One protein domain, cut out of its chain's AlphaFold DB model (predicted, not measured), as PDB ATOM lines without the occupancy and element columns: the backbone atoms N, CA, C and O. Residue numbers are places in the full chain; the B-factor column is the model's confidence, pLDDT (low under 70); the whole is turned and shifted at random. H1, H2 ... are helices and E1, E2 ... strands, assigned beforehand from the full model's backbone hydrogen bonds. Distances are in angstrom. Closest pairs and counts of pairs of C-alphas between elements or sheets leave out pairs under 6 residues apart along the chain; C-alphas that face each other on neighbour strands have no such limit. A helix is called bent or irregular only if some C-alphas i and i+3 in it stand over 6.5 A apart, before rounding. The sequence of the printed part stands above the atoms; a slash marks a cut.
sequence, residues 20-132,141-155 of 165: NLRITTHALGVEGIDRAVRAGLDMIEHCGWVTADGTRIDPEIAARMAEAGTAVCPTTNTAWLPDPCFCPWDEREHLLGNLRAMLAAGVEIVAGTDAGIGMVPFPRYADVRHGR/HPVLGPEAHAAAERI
ATOM      1  N   ASN A  20      45.702 -22.508   1.097       94.06
ATOM      2  CA  ASN A  20      46.544 -22.279  -0.085       94.06
ATOM      3  C   ASN A  20      46.218 -23.215  -1.265       94.06
ATOM      4  O   ASN A  20      47.091 -23.558  -2.065       94.06
ATOM      5  N   LEU A  21      44.960 -23.640  -1.369       94.19
ATOM      6  CA  LEU A  21      44.451 -24.443  -2.473       94.19
ATOM      7  C   LEU A  21      43.739 -23.548  -3.480       94.19
ATOM      8  O   LEU A  21      43.061 -22.593  -3.108       94.19
ATOM      9  N   ARG A  22      43.859 -23.906  -4.758       92.06
ATOM     10  CA  ARG A  22      43.012 -23.350  -5.815       92.06
ATOM     11  C   ARG A  22      41.725 -24.143  -5.916       92.06
ATOM     12  O   ARG A  22      41.715 -25.346  -5.646       92.06
ATOM     13  N   ILE A  23      40.668 -23.481  -6.352       93.88
ATOM     14  CA  ILE A  23      39.342 -24.066  -6.465       93.88
ATOM     15  C   ILE A  23      38.738 -23.789  -7.845       93.88
ATOM     16  O   ILE A  23      38.788 -22.675  -8.363       93.88
ATOM     17  N   THR A  24      38.161 -24.833  -8.439       95.31
ATOM     18  CA  THR A  24      37.420 -24.771  -9.706       95.31
ATOM     19  C   THR A  24      35.955 -25.131  -9.471       95.31
ATOM     20  O   THR A  24      35.604 -25.734  -8.450       95.31
ATOM     21  N   THR A  25      35.083 -24.769 -10.407       94.00
ATOM     22  CA  THR A  25      33.677 -25.176 -10.385       94.00
ATOM     23  C   THR A  25      33.153 -25.475 -11.782       94.00
ATOM     24  O   THR A  25      33.621 -24.912 -12.763       94.00
ATOM     25  N   HIS A  26      32.144 -26.335 -11.869       94.38
ATOM     26  CA  HIS A  26      31.409 -26.587 -13.103       94.38
ATOM     27  C   HIS A  26      30.305 -25.534 -13.263       94.38
ATOM     28  O   HIS A  26      29.414 -25.447 -12.413       94.38
ATOM     29  N   ALA A  27      30.319 -24.775 -14.363       94.44
ATOM     30  CA  ALA A  27      29.242 -23.837 -14.678       94.44
ATOM     31  C   ALA A  27      28.936 -23.792 -16.181       94.44
ATOM     32  O   ALA A  27      29.806 -23.544 -17.013       94.44
ATOM     33  N   LEU A  28      27.659 -23.984 -16.517       94.12
ATOM     34  CA  LEU A  28      27.162 -23.895 -17.891       94.12
ATOM     35  C   LEU A  28      26.380 -22.605 -18.137       94.12
ATOM     36  O   LEU A  28      26.607 -21.953 -19.147       94.12
ATOM     37  N   GLY A  29      25.476 -22.225 -17.232       94.88
ATOM     38  CA  GLY A  29      24.627 -21.045 -17.406       94.88
ATOM     39  C   GLY A  29      25.315 -19.732 -17.030       94.88
ATOM     40  O   GLY A  29      26.105 -19.695 -16.084       94.88
ATOM     41  N   VAL A  30      24.945 -18.646 -17.714       95.94
ATOM     42  CA  VAL A  30      25.501 -17.289 -17.508       95.94
ATOM     43  C   VAL A  30      25.446 -16.852 -16.039       95.94
ATOM     44  O   VAL A  30      26.430 -16.371 -15.485       95.94
ATOM     45  N   GLU A  31      24.321 -17.094 -15.364       94.12
ATOM     46  CA  GLU A  31      24.137 -16.727 -13.955       94.12
ATOM     47  C   GLU A  31      25.072 -17.508 -13.009       94.12
ATOM     48  O   GLU A  31      25.553 -16.979 -12.007       94.12
ATOM     49  N   GLY A  32      25.345 -18.779 -13.319       94.31
ATOM     50  CA  GLY A  32      26.285 -19.603 -12.557       94.31
ATOM     51  C   GLY A  32      27.724 -19.125 -12.730       94.31
ATOM     52  O   GLY A  32      28.465 -19.054 -11.751       94.31
ATOM     53  N   ILE A  33      28.082 -18.733 -13.956       96.88
ATOM     54  CA  ILE A  33      29.387 -18.154 -14.281       96.88
ATOM     55  C   ILE A  33      29.571 -16.837 -13.515       96.88
ATOM     56  O   ILE A  33      30.555 -16.703 -12.793       96.88
ATOM     57  N   ASP A  34      28.603 -15.911 -13.559       96.38
ATOM     58  CA  ASP A  34      28.693 -14.646 -12.808       96.38
ATOM     59  C   ASP A  34      28.928 -14.881 -11.309       96.38
ATOM     60  O   ASP A  34      29.824 -14.294 -10.698       96.38
ATOM     61  N   ARG A  35      28.143 -15.787 -10.712       95.44
ATOM     62  CA  ARG A  35      28.273 -16.142  -9.294       95.44
ATOM     63  C   ARG A  35      29.640 -16.730  -8.972       95.44
ATOM     64  O   ARG A  35      30.202 -16.366  -7.943       95.44
ATOM     65  N   ALA A  36      30.170 -17.607  -9.824       95.06
ATOM     66  CA  ALA A  36      31.495 -18.193  -9.638       95.06
ATOM     67  C   ALA A  36      32.589 -17.112  -9.655       95.06
ATOM     68  O   ALA A  36      33.435 -17.073  -8.764       95.06
ATOM     69  N   VAL A  37      32.514 -16.170 -10.595       96.25
ATOM     70  CA  VAL A  37      33.467 -15.053 -10.680       96.25
ATOM     71  C   VAL A  37      33.353 -14.137  -9.461       96.25
ATOM     72  O   VAL A  37      34.358 -13.798  -8.842       96.25
ATOM     73  N   ARG A  38      32.131 -13.759  -9.052       94.94
ATOM     74  CA  ARG A  38      31.901 -12.933  -7.844       94.94
ATOM     75  C   ARG A  38      32.408 -13.599  -6.571       94.94
ATOM     76  O   ARG A  38      32.794 -12.911  -5.634       94.94
ATOM     77  N   ALA A  39      32.365 -14.923  -6.533       94.19
ATOM     78  CA  ALA A  39      32.806 -15.709  -5.400       94.19
ATOM     79  C   ALA A  39      34.311 -16.000  -5.388       94.19
ATOM     80  O   ALA A  39      34.753 -16.713  -4.490       94.19
ATOM     81  N   GLY A  40      35.083 -15.487  -6.352       95.19
ATOM     82  CA  GLY A  40      36.541 -15.611  -6.369       95.19
ATOM     83  C   GLY A  40      37.055 -17.009  -6.709       95.19
ATOM     84  O   GLY A  40      38.116 -17.392  -6.224       95.19
ATOM     85  N   LEU A  41      36.308 -17.793  -7.495       95.75
ATOM     86  CA  LEU A  41      36.805 -19.076  -7.996       95.75
ATOM     87  C   LEU A  41      38.009 -18.842  -8.926       95.75
ATOM     88  O   LEU A  41      37.987 -17.946  -9.775       95.75
ATOM     89  N   ASP A  42      39.039 -19.680  -8.792       96.56
ATOM     90  CA  ASP A  42      40.264 -19.588  -9.595       96.56
ATOM     91  C   ASP A  42      40.042 -20.068 -11.038       96.56
ATOM     92  O   ASP A  42      40.746 -19.648 -11.958       96.56
ATOM     93  N   MET A  43      39.088 -20.979 -11.241       96.88
ATOM     94  CA  MET A  43      38.800 -21.577 -12.542       96.88
ATOM     95  C   MET A  43      37.329 -21.988 -12.682       96.88
ATOM     96  O   MET A  43      36.647 -22.276 -11.694       96.88
ATOM     97  N   ILE A  44      36.840 -22.020 -13.921       97.19
ATOM     98  CA  ILE A  44      35.520 -22.540 -14.287       97.19
ATOM     99  C   ILE A  44      35.675 -23.622 -15.364       97.19
ATOM    100  O   ILE A  44      36.230 -23.377 -16.436       97.19
ATOM    101  N   GLU A  45      35.140 -24.811 -15.095       95.38
ATOM    102  CA  GLU A  45      34.991 -25.895 -16.067       95.38
ATOM    103  C   GLU A  45      33.772 -25.648 -16.968       95.38
ATOM    104  O   GLU A  45      32.713 -25.196 -16.516       95.38
ATOM    105  N   HIS A  46      33.919 -26.011 -18.241       93.88
ATOM    106  CA  HIS A  46      33.041 -25.754 -19.385       93.88
ATOM    107  C   HIS A  46      32.859 -24.272 -19.715       93.88
ATOM    108  O   HIS A  46      33.156 -23.866 -20.835       93.88
ATOM    109  N   CYS A  47      32.361 -23.476 -18.763       95.62
ATOM    110  CA  CYS A  47      31.980 -22.079 -18.971       95.62
ATOM    111  C   CYS A  47      31.103 -21.926 -20.231       95.62
ATOM    112  O   CYS A  47      31.440 -21.228 -21.184       95.62
ATOM    113  N   GLY A  48      29.999 -22.679 -20.269       93.06
ATOM    114  CA  GLY A  48      29.233 -22.911 -21.499       93.06
ATOM    115  C   GLY A  48      28.424 -21.718 -22.021       93.06
ATOM    116  O   GLY A  48      27.940 -21.777 -23.145       93.06
ATOM    117  N   TRP A  49      28.256 -20.655 -21.228       96.56
ATOM    118  CA  TRP A  49      27.424 -19.483 -21.547       96.56
ATOM    119  C   TRP A  49      25.989 -19.819 -21.981       96.56
ATOM    120  O   TRP A  49      25.390 -19.112 -22.789       96.56
ATOM    121  N   VAL A  50      25.431 -20.908 -21.449       95.31
ATOM    122  CA  VAL A  50      24.106 -21.421 -21.803       95.31
ATOM    123  C   VAL A  50      23.018 -20.451 -21.341       95.31
ATOM    124  O   VAL A  50      22.998 -19.980 -20.199       95.31
ATOM    125  N   THR A  51      22.096 -20.181 -22.253       93.62
ATOM    126  CA  THR A  51      20.892 -19.363 -22.105       93.62
ATOM    127  C   THR A  51      19.666 -20.194 -22.500       93.62
ATOM    128  O   THR A  51      19.793 -21.375 -22.820       93.62
ATOM    129  N   ALA A  52      18.470 -19.600 -22.479       91.62
ATOM    130  CA  ALA A  52      17.254 -20.287 -22.920       91.62
ATOM    131  C   ALA A  52      17.272 -20.661 -24.417       91.62
ATOM    132  O   ALA A  52      16.667 -21.661 -24.791       91.62
ATOM    133  N   ASP A  53      17.997 -19.895 -25.241       91.00
ATOM    134  CA  ASP A  53      17.926 -19.962 -26.708       91.00
ATOM    135  C   ASP A  53      19.274 -20.329 -27.361       91.00
ATOM    136  O   ASP A  53      19.513 -20.003 -28.521       91.00
ATOM    137  N   GLY A  54      20.184 -20.950 -26.608       93.00
ATOM    138  CA  GLY A  54      21.532 -21.288 -27.072       93.00
ATOM    139  C   GLY A  54      22.605 -20.754 -26.137       93.00
ATOM    140  O   GLY A  54      22.397 -20.665 -24.926       93.00
ATOM    141  N   THR A  55      23.749 -20.353 -26.678       95.19
ATOM    142  CA  THR A  55      24.888 -19.850 -25.907       95.19
ATOM    143  C   THR A  55      25.233 -18.414 -26.270       95.19
ATOM    144  O   THR A  55      25.308 -18.043 -27.441       95.19
ATOM    145  N   ARG A  56      25.456 -17.573 -25.258       95.69
ATOM    146  CA  ARG A  56      25.832 -16.171 -25.460       95.69
ATOM    147  C   ARG A  56      26.714 -15.679 -24.325       95.69
ATOM    148  O   ARG A  56      26.259 -15.573 -23.188       95.69
ATOM    149  N   ILE A  57      27.960 -15.355 -24.658       96.69
ATOM    150  CA  ILE A  57      28.882 -14.707 -23.729       96.69
ATOM    151  C   ILE A  57      28.371 -13.334 -23.282       96.69
ATOM    152  O   ILE A  57      27.829 -12.568 -24.081       96.69
ATOM    153  N   ASP A  58      28.595 -13.021 -22.008       98.00
ATOM    154  CA  ASP A  58      28.428 -11.681 -21.453       98.00
ATOM    155  C   ASP A  58      29.804 -10.986 -21.371       98.00
ATOM    156  O   ASP A  58      30.677 -11.442 -20.619       98.00
ATOM    157  N   PRO A  59      30.034  -9.903 -22.138       97.56
ATOM    158  CA  PRO A  59      31.311  -9.195 -22.149       97.56
ATOM    159  C   PRO A  59      31.734  -8.618 -20.793       97.56
ATOM    160  O   PRO A  59      32.929  -8.562 -20.512       97.56
ATOM    161  N   GLU A  60      30.791  -8.198 -19.946       98.25
ATOM    162  CA  GLU A  60      31.110  -7.618 -18.638       98.25
ATOM    163  C   GLU A  60      31.597  -8.699 -17.673       98.25
ATOM    164  O   GLU A  60      32.572  -8.506 -16.942       98.25
ATOM    165  N   ILE A  61      30.957  -9.871 -17.700       98.50
ATOM    166  CA  ILE A  61      31.405 -11.022 -16.912       98.50
ATOM    167  C   ILE A  61      32.773 -11.494 -17.417       98.50
ATOM    168  O   ILE A  61      33.667 -11.722 -16.604       98.50
ATOM    169  N   ALA A  62      32.976 -11.581 -18.735       98.19
ATOM    170  CA  ALA A  62      34.256 -11.980 -19.320       98.19
ATOM    171  C   ALA A  62      35.402 -11.014 -18.962       98.19
ATOM    172  O   ALA A  62      36.494 -11.458 -18.607       98.19
ATOM    173  N   ALA A  63      35.152  -9.701 -18.981       98.12
ATOM    174  CA  ALA A  63      36.127  -8.704 -18.542       98.12
ATOM    175  C   ALA A  63      36.493  -8.885 -17.060       98.12
ATOM    176  O   ALA A  63      37.669  -8.862 -16.700       98.12
ATOM    177  N   ARG A  64      35.499  -9.149 -16.204       98.44
ATOM    178  CA  ARG A  64      35.732  -9.437 -14.783       98.44
ATOM    179  C   ARG A  64      36.491 -10.739 -14.550       98.44
ATOM    180  O   ARG A  64      37.294 -10.801 -13.627       98.44
ATOM    181  N   MET A  65      36.257 -11.768 -15.365       98.44
ATOM    182  CA  MET A  65      37.043 -13.007 -15.321       98.44
ATOM    183  C   MET A  65      38.516 -12.727 -15.609       98.44
ATOM    184  O   MET A  65      39.380 -13.188 -14.866       98.44
ATOM    185  N   ALA A  66      38.795 -11.942 -16.652       97.81
ATOM    186  CA  ALA A  66      40.154 -11.559 -17.016       97.81
ATOM    187  C   ALA A  66      40.827 -10.719 -15.918       97.81
ATOM    188  O   ALA A  66      41.966 -10.996 -15.549       97.81
ATOM    189  N   GLU A  67      40.116  -9.741 -15.346       97.94
ATOM    190  CA  GLU A  67      40.616  -8.907 -14.246       97.94
ATOM    191  C   GLU A  67      40.906  -9.724 -12.977       97.94
ATOM    192  O   GLU A  67      41.952  -9.553 -12.351       97.94
ATOM    193  N   ALA A  68      40.008 -10.643 -12.615       95.75
ATOM    194  CA  ALA A  68      40.154 -11.496 -11.439       95.75
ATOM    195  C   ALA A  68      41.176 -12.632 -11.630       95.75
ATOM    196  O   ALA A  68      41.558 -13.279 -10.656       95.75
ATOM    197  N   GLY A  69      41.609 -12.899 -12.867       96.38
ATOM    198  CA  GLY A  69      42.446 -14.053 -13.192       96.38
ATOM    199  C   GLY A  69      41.708 -15.393 -13.094       96.38
ATOM    200  O   GLY A  69      42.348 -16.420 -12.879       96.38
ATOM    201  N   THR A  70      40.378 -15.398 -13.240       97.44
ATOM    202  CA  THR A  70      39.577 -16.628 -13.297       97.44
ATOM    203  C   THR A  70      39.800 -17.311 -14.644       97.44
ATOM    204  O   THR A  70      39.376 -16.809 -15.687       97.44
ATOM    205  N   ALA A  71      40.452 -18.471 -14.626       97.44
ATOM    206  CA  ALA A  71      40.713 -19.259 -15.824       97.44
ATOM    207  C   ALA A  71      39.480 -20.066 -16.266       97.44
ATOM    208  O   ALA A  71      38.561 -20.324 -15.488       97.44
ATOM    209  N   VAL A  72      39.472 -20.526 -17.515       97.38
ATOM    210  CA  VAL A  72      38.428 -21.406 -18.049       97.38
ATOM    211  C   VAL A  72      39.042 -22.648 -18.661       97.38
ATOM    212  O   VAL A  72      39.946 -22.561 -19.488       97.38
ATOM    213  N   CYS A  73      38.483 -23.801 -18.321       94.81
ATOM    214  CA  CYS A  73      38.683 -25.030 -19.068       94.81
ATOM    215  C   CYS A  73      37.404 -25.332 -19.861       94.81
ATOM    216  O   CYS A  73      36.423 -25.780 -19.277       94.81
ATOM    217  N   PRO A  74      37.363 -25.108 -21.187       90.62
ATOM    218  CA  PRO A  74      36.145 -25.287 -21.985       90.62
ATOM    219  C   PRO A  74      35.793 -26.758 -22.243       90.62
ATOM    220  O   PRO A  74      34.818 -27.045 -22.936       90.62
ATOM    221  N   THR A  75      36.611 -27.693 -21.745       88.94
ATOM    222  CA  THR A  75      36.449 -29.143 -21.926       88.94
ATOM    223  C   THR A  75      36.244 -29.545 -23.391       88.94
ATOM    224  O   THR A  75      35.399 -30.384 -23.702       88.94
ATOM    225  N   THR A  76      36.954 -28.902 -24.323       83.88
ATOM    226  CA  THR A  76      36.787 -29.168 -25.758       83.88
ATOM    227  C   THR A  76      37.112 -30.628 -26.038       83.88
ATOM    228  O   THR A  76      38.249 -31.061 -25.839       83.88
ATOM    229  N   ASN A  77      36.118 -31.390 -26.485       81.88
ATOM    230  CA  ASN A  77      36.216 -32.839 -26.604       81.88
ATOM    231  C   ASN A  77      35.529 -33.369 -27.871       81.88
ATOM    232  O   ASN A  77      35.160 -32.600 -28.759       81.88
ATOM    233  N   THR A  78      35.388 -34.689 -27.995       77.56
ATOM    234  CA  THR A  78      34.787 -35.333 -29.175       77.56
ATOM    235  C   THR A  78      33.347 -34.882 -29.450       77.56
ATOM    236  O   THR A  78      32.916 -34.963 -30.597       77.56
ATOM    237  N   ALA A  79      32.629 -34.333 -28.462       74.88
ATOM    238  CA  ALA A  79      31.303 -33.741 -28.649       74.88
ATOM    239  C   ALA A  79      31.315 -32.477 -29.528       74.88
ATOM    240  O   ALA A  79      30.274 -32.098 -30.053       74.88
ATOM    241  N   TRP A  80      32.473 -31.835 -29.716       74.50
ATOM    242  CA  TRP A  80      32.643 -30.629 -30.536       74.50
ATOM    243  C   TRP A  80      33.059 -30.942 -31.987       74.50
ATOM    244  O   TRP A  80      33.356 -30.026 -32.763       74.50
ATOM    245  N   LEU A  81      33.146 -32.224 -32.367       75.69
ATOM    246  CA  LEU A  81      33.451 -32.623 -33.743       75.69
ATOM    247  C   LEU A  81      32.282 -32.261 -34.672       75.69
ATOM    248  O   LEU A  81      31.143 -32.363 -34.257       75.69
ATOM    249  N   PRO A  82      32.512 -31.849 -35.927       64.75
ATOM    250  CA  PRO A  82      31.468 -31.244 -36.762       64.75
ATOM    251  C   PRO A  82      30.360 -32.187 -37.276       64.75
ATOM    252  O   PRO A  82      29.351 -31.674 -37.742       64.75
ATOM    253  N   ASP A  83      30.495 -33.520 -37.200       62.69
ATOM    254  CA  ASP A  83      29.527 -34.444 -37.835       62.69
ATOM    255  C   ASP A  83      29.303 -35.794 -37.104       62.69
ATOM    256  O   ASP A  83      29.915 -36.804 -37.455       62.69
ATOM    257  N   PRO A  84      28.432 -35.879 -36.090       55.19
ATOM    258  CA  PRO A  84      27.666 -34.780 -35.532       55.19
ATOM    259  C   PRO A  84      28.434 -34.083 -34.408       55.19
ATOM    260  O   PRO A  84      29.076 -34.733 -33.577       55.19
ATOM    261  N   CYS A  85      28.286 -32.760 -34.351       65.00
ATOM    262  CA  CYS A  85      28.502 -32.032 -33.107       65.00
ATOM    263  C   CYS A  85      27.394 -32.456 -32.155       65.00
ATOM    264  O   CYS A  85      26.214 -32.281 -32.450       65.00
ATOM    265  N   PHE A  86      27.776 -33.053 -31.035       69.56
ATOM    266  CA  PHE A  86      26.857 -33.508 -30.003       69.56
ATOM    267  C   PHE A  86      27.003 -32.624 -28.762       69.56
ATOM    268  O   PHE A  86      27.169 -33.101 -27.643       69.56
ATOM    269  N   CYS A  87      26.982 -31.306 -28.963       72.19
ATOM    270  CA  CYS A  87      26.741 -30.370 -27.874       72.19
ATOM    271  C   CYS A  87      25.234 -30.098 -27.789       72.19
ATOM    272  O   CYS A  87      24.667 -29.580 -28.747       72.19
ATOM    273  N   PRO A  88      24.572 -30.419 -26.666       71.19
ATOM    274  CA  PRO A  88      23.123 -30.257 -26.542       71.19
ATOM    275  C   PRO A  88      22.679 -28.795 -26.384       71.19
ATOM    276  O   PRO A  88      21.482 -28.531 -26.366       71.19
ATOM    277  N   TRP A  89      23.618 -27.857 -26.231       77.50
ATOM    278  CA  TRP A  89      23.335 -26.452 -25.921       77.50
ATOM    279  C   TRP A  89      23.331 -25.525 -27.135       77.50
ATOM    280  O   TRP A  89      22.611 -24.535 -27.095       77.50
ATOM    281  N   ASP A  90      24.138 -25.784 -28.169       86.81
ATOM    282  CA  ASP A  90      24.225 -24.894 -29.336       86.81
ATOM    283  C   ASP A  90      24.997 -25.513 -30.510       86.81
ATOM    284  O   ASP A  90      25.670 -26.542 -30.382       86.81
ATOM    285  N   GLU A  91      24.954 -24.822 -31.646       86.62
ATOM    286  CA  GLU A  91      25.798 -25.079 -32.799       86.62
ATOM    287  C   GLU A  91      27.276 -24.829 -32.488       86.62
ATOM    288  O   GLU A  91      27.671 -23.899 -31.779       86.62
ATOM    289  N   ARG A  92      28.131 -25.644 -33.109       83.31
ATOM    290  CA  ARG A  92      29.585 -25.605 -32.924       83.31
ATOM    291  C   ARG A  92      30.184 -24.208 -33.127       83.31
ATOM    292  O   ARG A  92      31.114 -23.840 -32.411       83.31
ATOM    293  N   GLU A  93      29.692 -23.447 -34.102       86.19
ATOM    294  CA  GLU A  93      30.255 -22.131 -34.418       86.19
ATOM    295  C   GLU A  93      29.969 -21.099 -33.320       86.19
ATOM    296  O   GLU A  93      30.842 -20.287 -33.019       86.19
ATOM    297  N   HIS A  94      28.817 -21.176 -32.645       89.50
ATOM    298  CA  HIS A  94      28.518 -20.319 -31.494       89.50
ATOM    299  C   HIS A  94      29.423 -20.640 -30.300       89.50
ATOM    300  O   HIS A  94      29.984 -19.730 -29.687       89.50
ATOM    301  N   LEU A  95      29.672 -21.929 -30.035       87.81
ATOM    302  CA  LEU A  95      30.603 -22.359 -28.986       87.81
ATOM    303  C   LEU A  95      32.024 -21.838 -29.244       87.81
ATOM    304  O   LEU A  95      32.676 -21.302 -28.344       87.81
ATOM    305  N   LEU A  96      32.496 -21.942 -30.490       87.75
ATOM    306  CA  LEU A  96      33.782 -21.375 -30.894       87.75
ATOM    307  C   LEU A  96      33.794 -19.847 -30.828       87.75
ATOM    308  O   LEU A  96      34.808 -19.271 -30.441       87.75
ATOM    309  N   GLY A  97      32.693 -19.187 -31.188       91.31
ATOM    310  CA  GLY A  97      32.524 -17.742 -31.063       91.31
ATOM    311  C   GLY A  97      32.709 -17.269 -29.623       91.31
ATOM    312  O   GLY A  97      33.509 -16.367 -29.376       91.31
ATOM    313  N   ASN A  98      32.066 -17.939 -28.665       93.94
ATOM    314  CA  ASN A  98      32.220 -17.641 -27.240       93.94
ATOM    315  C   ASN A  98      33.664 -17.868 -26.764       93.94
ATOM    316  O   ASN A  98      34.218 -17.025 -26.060       93.94
ATOM    317  N   LEU A  99      34.319 -18.952 -27.198       92.31
ATOM    318  CA  LEU A  99      35.726 -19.208 -26.872       92.31
ATOM    319  C   LEU A  99      36.663 -18.116 -27.415       92.31
ATOM    320  O   LEU A  99      37.533 -17.634 -26.690       92.31
ATOM    321  N   ARG A 100      36.472 -17.694 -28.672       92.50
ATOM    322  CA  ARG A 100      37.237 -16.591 -29.280       92.50
ATOM    323  C   ARG A 100      37.007 -15.279 -28.532       92.50
ATOM    324  O   ARG A 100      37.963 -14.549 -28.289       92.50
ATOM    325  N   ALA A 101      35.771 -14.997 -28.124       94.81
ATOM    326  CA  ALA A 101      35.442 -13.801 -27.355       94.81
ATOM    327  C   ALA A 101      36.102 -13.796 -25.964       94.81
ATOM    328  O   ALA A 101      36.642 -12.770 -25.560       94.81
ATOM    329  N   MET A 102      36.145 -14.937 -25.263       95.94
ATOM    330  CA  MET A 102      36.882 -15.065 -23.994       95.94
ATOM    331  C   MET A 102      38.382 -14.803 -24.176       95.94
ATOM    332  O   MET A 102      38.972 -14.038 -23.412       95.94
ATOM    333  N   LEU A 103      38.989 -15.383 -25.218       93.62
ATOM    334  CA  LEU A 103      40.396 -15.140 -25.554       93.62
ATOM    335  C   LEU A 103      40.659 -13.658 -25.853       93.62
ATOM    336  O   LEU A 103      41.638 -13.100 -25.358       93.62
ATOM    337  N   ALA A 104      39.777 -13.012 -26.619       94.56
ATOM    338  CA  ALA A 104      39.876 -11.589 -26.939       94.56
ATOM    339  C   ALA A 104      39.719 -10.688 -25.702       94.56
ATOM    340  O   ALA A 104      40.374  -9.652 -25.617       94.56
ATOM    341  N   ALA A 105      38.900 -11.096 -24.727       96.06
ATOM    342  CA  ALA A 105      38.743 -10.408 -23.446       96.06
ATOM    343  C   ALA A 105      39.936 -10.611 -22.488       96.06
ATOM    344  O   ALA A 105      40.010  -9.943 -21.461       96.06
ATOM    345  N   GLY A 106      40.876 -11.506 -22.813       96.50
ATOM    346  CA  GLY A 106      42.055 -11.790 -21.991       96.50
ATOM    347  C   GLY A 106      41.848 -12.866 -20.924       96.50
ATOM    348  O   GLY A 106      42.689 -13.001 -20.037       96.50
ATOM    349  N   VAL A 107      40.767 -13.647 -21.002       97.44
ATOM    350  CA  VAL A 107      40.528 -14.783 -20.099       97.44
ATOM    351  C   VAL A 107      41.554 -15.888 -20.377       97.44
ATOM    352  O   VAL A 107      41.761 -16.285 -21.527       97.44
ATOM    353  N   GLU A 108      42.198 -16.406 -19.327       95.50
ATOM    354  CA  GLU A 108      43.126 -17.536 -19.449       95.50
ATOM    355  C   GLU A 108      42.355 -18.820 -19.776       95.50
ATOM    356  O   GLU A 108      41.463 -19.225 -19.032       95.50
ATOM    357  N   ILE A 109      42.714 -19.477 -20.882       92.44
ATOM    358  CA  ILE A 109      42.129 -20.757 -21.283       92.44
ATOM    359  C   ILE A 109      43.111 -21.884 -20.965       92.44
ATOM    360  O   ILE A 109      44.230 -21.914 -21.477       92.44
ATOM    361  N   VAL A 110      42.669 -22.836 -20.149       89.62
ATOM    362  CA  VAL A 110      43.398 -24.058 -19.803       89.62
ATOM    363  C   VAL A 110      42.790 -25.217 -20.579       89.62
ATOM    364  O   VAL A 110      41.573 -25.354 -20.660       89.62
ATOM    365  N   ALA A 111      43.618 -26.064 -21.186       84.81
ATOM    366  CA  ALA A 111      43.073 -27.200 -21.914       84.81
ATOM    367  C   ALA A 111      42.643 -28.328 -20.980       84.81
ATOM    368  O   ALA A 111      43.361 -28.720 -20.061       84.81
ATOM    369  N   GLY A 112      41.505 -28.914 -21.322       84.38
ATOM    370  CA  GLY A 112      40.982 -30.140 -20.752       84.38
ATOM    371  C   GLY A 112      39.931 -30.714 -21.693       84.38
ATOM    372  O   GLY A 112      39.417 -30.013 -22.565       84.38
ATOM    373  N   THR A 113      39.642 -32.003 -21.547       81.62
ATOM    374  CA  THR A 113      38.681 -32.732 -22.394       81.62
ATOM    375  C   THR A 113      37.480 -33.260 -21.635       81.62
ATOM    376  O   THR A 113      36.529 -33.701 -22.271       81.62
ATOM    377  N   ASP A 114      37.526 -33.271 -20.302       88.00
ATOM    378  CA  ASP A 114      36.536 -33.987 -19.489       88.00
ATOM    379  C   ASP A 114      36.399 -35.469 -19.918       88.00
ATOM    380  O   ASP A 114      35.315 -36.040 -20.018       88.00
ATOM    381  N   ALA A 115      37.528 -36.094 -20.285       83.19
ATOM    382  CA  ALA A 115      37.543 -37.472 -20.765       83.19
ATOM    383  C   ALA A 115      37.214 -38.474 -19.650       83.19
ATOM    384  O   ALA A 115      37.571 -38.281 -18.490       83.19
ATOM    385  N   GLY A 116      36.576 -39.581 -20.031       78.81
ATOM    386  CA  GLY A 116      36.057 -40.588 -19.098       78.81
ATOM    387  C   GLY A 116      34.530 -40.601 -19.000       78.81
ATOM    388  O   GLY A 116      33.971 -41.554 -18.459       78.81
ATOM    389  N   ILE A 117      33.854 -39.605 -19.583       77.62
ATOM    390  CA  ILE A 117      32.407 -39.629 -19.823       77.62
ATOM    391  C   ILE A 117      32.070 -40.396 -21.114       77.62
ATOM    392  O   ILE A 117      32.930 -40.654 -21.963       77.62
ATOM    393  N   GLY A 118      30.799 -40.780 -21.271       73.50
ATOM    394  CA  GLY A 118      30.326 -41.489 -22.463       73.50
ATOM    395  C   GLY A 118      30.702 -40.754 -23.754       73.50
ATOM    396  O   GLY A 118      30.576 -39.539 -23.838       73.50
ATOM    397  N   MET A 119      31.170 -41.496 -24.762       70.44
ATOM    398  CA  MET A 119      31.614 -40.969 -26.066       70.44
ATOM    399  C   MET A 119      32.862 -40.060 -26.048       70.44
ATOM    400  O   MET A 119      33.267 -39.593 -27.116       70.44
ATOM    401  N   VAL A 120      33.531 -39.876 -24.899       75.69
ATOM    402  CA  VAL A 120      34.776 -39.091 -24.762       75.69
ATOM    403  C   VAL A 120      35.922 -39.960 -24.208       75.69
ATOM    404  O   VAL A 120      36.250 -39.903 -23.018       75.69
ATOM    405  N   PRO A 121      36.550 -40.809 -25.044       74.50
ATOM    406  CA  PRO A 121      37.613 -41.706 -24.598       74.50
ATOM    407  C   PRO A 121      38.949 -40.962 -24.407       74.50
ATOM    408  O   PRO A 121      39.318 -40.111 -25.216       74.50
ATOM    409  N   PHE A 122      39.723 -41.338 -23.379       76.25
ATOM    410  CA  PHE A 122      41.032 -40.733 -23.068       76.25
ATOM    411  C   PHE A 122      42.012 -40.629 -24.257       76.25
ATOM    412  O   PHE A 122      42.644 -39.582 -24.398       76.25
ATOM    413  N   PRO A 123      42.149 -41.640 -25.146       73.25
ATOM    414  CA  PRO A 123      43.141 -41.598 -26.225       73.25
ATOM    415  C   PRO A 123      42.861 -40.573 -27.333       73.25
ATOM    416  O   PRO A 123      43.736 -40.328 -28.157       73.25
ATOM    417  N   ARG A 124      41.666 -39.965 -27.380       66.38
ATOM    418  CA  ARG A 124      41.233 -39.097 -28.492       66.38
ATOM    419  C   ARG A 124      41.399 -37.597 -28.231       66.38
ATOM    420  O   ARG A 124      40.774 -36.775 -28.892       66.38
ATOM    421  N   TYR A 125      42.289 -37.218 -27.311       59.72
ATOM    422  CA  TYR A 125      42.624 -35.809 -27.053       59.72
ATOM    423  C   TYR A 125      43.060 -35.065 -28.333       59.72
ATOM    424  O   TYR A 125      42.621 -33.947 -28.604       59.72
ATOM    425  N   ALA A 126      43.900 -35.697 -29.160       60.38
ATOM    426  CA  ALA A 126      44.446 -35.080 -30.372       60.38
ATOM    427  C   ALA A 126      43.423 -34.927 -31.514       60.38
ATOM    428  O   ALA A 126      43.624 -34.080 -32.391       60.38
ATOM    429  N   ASP A 127      42.339 -35.702 -31.496       60.19
ATOM    430  CA  ASP A 127      41.312 -35.697 -32.545       60.19
ATOM    431  C   ASP A 127      40.517 -34.391 -32.535       60.19
ATOM    432  O   ASP A 127      40.151 -33.872 -33.585       60.19
ATOM    433  N   VAL A 128      40.349 -33.792 -31.358       54.94
ATOM    434  CA  VAL A 128      39.715 -32.480 -31.174       54.94
ATOM    435  C   VAL A 128      40.613 -31.360 -31.706       54.94
ATOM    436  O   VAL A 128      40.128 -30.404 -32.309       54.94
ATOM    437  N   ARG A 129      41.939 -31.502 -31.547       50.12
ATOM    438  CA  ARG A 129      42.942 -30.534 -32.029       50.12
ATOM    439  C   ARG A 129      43.011 -30.488 -33.563       50.12
ATOM    440  O   ARG A 129      43.268 -29.424 -34.122       50.12
ATOM    441  N   HIS A 130      42.773 -31.617 -34.236       47.78
ATOM    442  CA  HIS A 130      42.962 -31.769 -35.688       47.78
ATOM    443  C   HIS A 130      41.682 -32.078 -36.478       47.78
ATOM    444  O   HIS A 130      41.757 -32.211 -37.695       47.78
ATOM    445  N   GLY A 131      40.534 -32.251 -35.817       48.66
ATOM    446  CA  GLY A 131      39.304 -32.707 -36.472       48.66
ATOM    447  C   GLY A 131      39.373 -34.106 -37.055       48.66
ATOM    448  O   GLY A 131      38.674 -34.380 -38.023       48.66
ATOM    449  N   ARG A 132      40.262 -34.961 -36.550       42.28
ATOM    450  CA  ARG A 132      40.588 -36.223 -37.213       42.28
ATOM    451  C   ARG A 132      39.678 -37.340 -36.723       42.28
ATOM    452  O   ARG A 132      39.515 -37.508 -35.517       42.28
ATOM    453  N   HIS A 141      42.897 -30.977 -41.607       33.19
ATOM    454  CA  HIS A 141      42.299 -29.649 -41.682       33.19
ATOM    455  C   HIS A 141      42.345 -29.043 -40.272       33.19
ATOM    456  O   HIS A 141      41.785 -29.636 -39.350       33.19
ATOM    457  N   PRO A 142      43.017 -27.904 -40.039       35.28
ATOM    458  CA  PRO A 142      43.051 -27.306 -38.710       35.28
ATOM    459  C   PRO A 142      41.625 -26.921 -38.285       35.28
ATOM    460  O   PRO A 142      40.948 -26.144 -38.955       35.28
ATOM    461  N   VAL A 143      41.158 -27.526 -37.191       44.28
ATOM    462  CA  VAL A 143      39.822 -27.318 -36.594       44.28
ATOM    463  C   VAL A 143      39.819 -26.163 -35.597       44.28
ATOM    464  O   VAL A 143      38.793 -25.517 -35.377       44.28
ATOM    465  N   LEU A 144      40.996 -25.879 -35.049       38.72
ATOM    466  CA  LEU A 144      41.334 -24.685 -34.300       38.72
ATOM    467  C   LEU A 144      42.207 -23.822 -35.216       38.72
ATOM    468  O   LEU A 144      43.254 -24.275 -35.680       38.72
ATOM    469  N   GLY A 145      41.773 -22.594 -35.504       30.88
ATOM    470  CA  GLY A 145      42.624 -21.620 -36.186       30.88
ATOM    471  C   GLY A 145      43.908 -21.346 -35.381       30.88
ATOM    472  O   GLY A 145      43.975 -21.695 -34.198       30.88
ATOM    473  N   PRO A 146      44.926 -20.702 -35.975       35.34
ATOM    474  CA  PRO A 146      46.203 -20.404 -35.311       35.34
ATOM    475  C   PRO A 146      46.060 -19.681 -33.954       35.34
ATOM    476  O   PRO A 146      46.928 -19.800 -33.096       35.34
ATOM    477  N   GLU A 147      44.939 -19.005 -33.703       34.91
ATOM    478  CA  GLU A 147      44.616 -18.344 -32.430       34.91
ATOM    479  C   GLU A 147      44.251 -19.326 -31.302       34.91
ATOM    480  O   GLU A 147      44.710 -19.179 -30.172       34.91
ATOM    481  N   ALA A 148      43.497 -20.385 -31.604       34.53
ATOM    482  CA  ALA A 148      43.227 -21.456 -30.645       34.53
ATOM    483  C   ALA A 148      44.411 -22.436 -30.536       34.53
ATOM    484  O   ALA A 148      44.604 -23.066 -29.497       34.53
ATOM    485  N   HIS A 149      45.270 -22.489 -31.560       32.59
ATOM    486  CA  HIS A 149      46.609 -23.065 -31.447       32.59
ATOM    487  C   HIS A 149      47.469 -22.267 -30.451       32.59
ATOM    488  O   HIS A 149      48.102 -22.870 -29.597       32.59
ATOM    489  N   ALA A 150      47.428 -20.929 -30.472       32.06
ATOM    490  CA  ALA A 150      48.121 -20.086 -29.494       32.06
ATOM    491  C   ALA A 150      47.537 -20.202 -28.071       32.06
ATOM    492  O   ALA A 150      48.296 -20.147 -27.105       32.06
ATOM    493  N   ALA A 151      46.224 -20.417 -27.927       34.19
ATOM    494  CA  ALA A 151      45.602 -20.760 -26.643       34.19
ATOM    495  C   ALA A 151      46.078 -22.129 -26.123       34.19
ATOM    496  O   ALA A 151      46.387 -22.263 -24.943       34.19
ATOM    497  N   ALA A 152      46.229 -23.115 -27.018       33.44
ATOM    498  CA  ALA A 152      46.807 -24.416 -26.693       33.44
ATOM    499  C   ALA A 152      48.324 -24.351 -26.388       33.44
ATOM    500  O   ALA A 152      48.824 -25.097 -25.559       33.44
ATOM    501  N   GLU A 153      49.078 -23.444 -27.004       30.23
ATOM    502  CA  GLU A 153      50.509 -23.240 -26.704       30.23
ATOM    503  C   GLU A 153      50.730 -22.366 -25.449       30.23
ATOM    504  O   GLU A 153      51.812 -22.368 -24.864       30.23
ATOM    505  N   ARG A 154      49.697 -21.644 -24.983       37.00
ATOM    506  CA  ARG A 154      49.686 -20.888 -23.715       37.00
ATOM    507  C   ARG A 154      49.163 -21.689 -22.519       37.00
ATOM    508  O   ARG A 154      49.078 -21.126 -21.428       37.00
ATOM    509  N   ILE A 155      48.870 -22.983 -22.685       38.56
ATOM    510  CA  ILE A 155      48.467 -23.868 -21.586       38.56
ATOM    511  C   ILE A 155      49.598 -23.914 -20.552       38.56
ATOM    512  O   ILE A 155      50.599 -24.614 -20.718       38.56
TER     513      ILE A 155
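Overview. This is residues 20 to 132 and 141 to 155 of the 165 residues of an uncharacterized protein of Streptosporangiales bacterium (UniProt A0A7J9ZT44). A small sheet of three parallel strands has H1 and H3 over its middle strand, E2, with H2 side by side with H1. One long link leads from E3 to H3 and another from H3 to H4; H4 and H5 both lie away from the sheet, and H4 is the farthest element from the mean of the C-alphas. The printed part has 128 residues, with five named helices and three named strands in the order E1 H1 E2 H2 E3 H3 H4 H5; the sheet's order is E1 E2 E3 and the class is mixed, helices and strands. The whole is compact, with a radius of gyration of the C-alphas of 14.0 A, and rounded, spanning 38 by 35 by 28 A.

Arrangement. E1, residues 24 to 29, is an edge strand and the parallel neighbour of E2, residues 43 to 51; N 45 and O 25 are 2.8 A apart, within hydrogen-bond range. H1, residues 30 to 38, is on the sheet at a height of 8.4 A, over E2 and along the strands, at 8 degrees to E2 on the local plane; it is only just not over E1, on which 2 of its C-alphas fall. Its closest C-alphas to E2 are those of Val 30 and Trp 49, 5.0 A. H2, residues 59 to 68, touches H1 at a shallow tilt of 27 degrees, the same way, closest at the C-alphas of Asp 34 and Ile 61, 6.1 A. E3, residues 71 to 73, is the other edge strand, parallel to E2, with N 46 and O 73 2.7 A apart, within hydrogen-bond range. E1, H1, E2 and E2, H2, E3 are strand-helix-strand units, two parallel neighbour strands with a helix between, with right-handed crossovers. H3, residues 92 to 104, is on the sheet, over E2 and slantwise to the strands, at 51 degrees to E2 on the local plane. H4, residues 122 to 130, is irregular, with C-alphas 123 and 126 7.8 A apart. H5, residues 146 to 153, is close to H3 but not clearly touching; the closest C-alphas are those of Leu 103 and Ala 151, 7.7 A. Every O i to N i+4 pair is within hydrogen-bond range in H1, H2, H3 and H5; H4 has 1 of 5, and 2 of 6 O i to N i+3 pairs.

Along the chain. E1 begins at C-alpha 24, (37.420, -24.771, -9.706), and is 15.4 A long; H1 is 12.4 A, E2 20.4 A, H2 14.1 A and E3 6.9 A. E2 bends by 63 degrees at residue 46. H3 is 18.4 A, H4 15.6 A and H5 10.0 A, ending at C-alpha 153, (50.509, -23.240, -26.704).

Size, cuts and confidence. The C-alphas farthest apart, of Asn 20 and Asp 83, are 43.2 A apart. The links E3 to H3 and H3 to H4 are long. Residues 133 to 140 are not printed, and C-alphas 132 and 141 are 8.1 A apart across this cut. The mean pLDDT of the printed part is 80.6; residues 82 to 86, 124 to 132 and 141 to 155 are under 70.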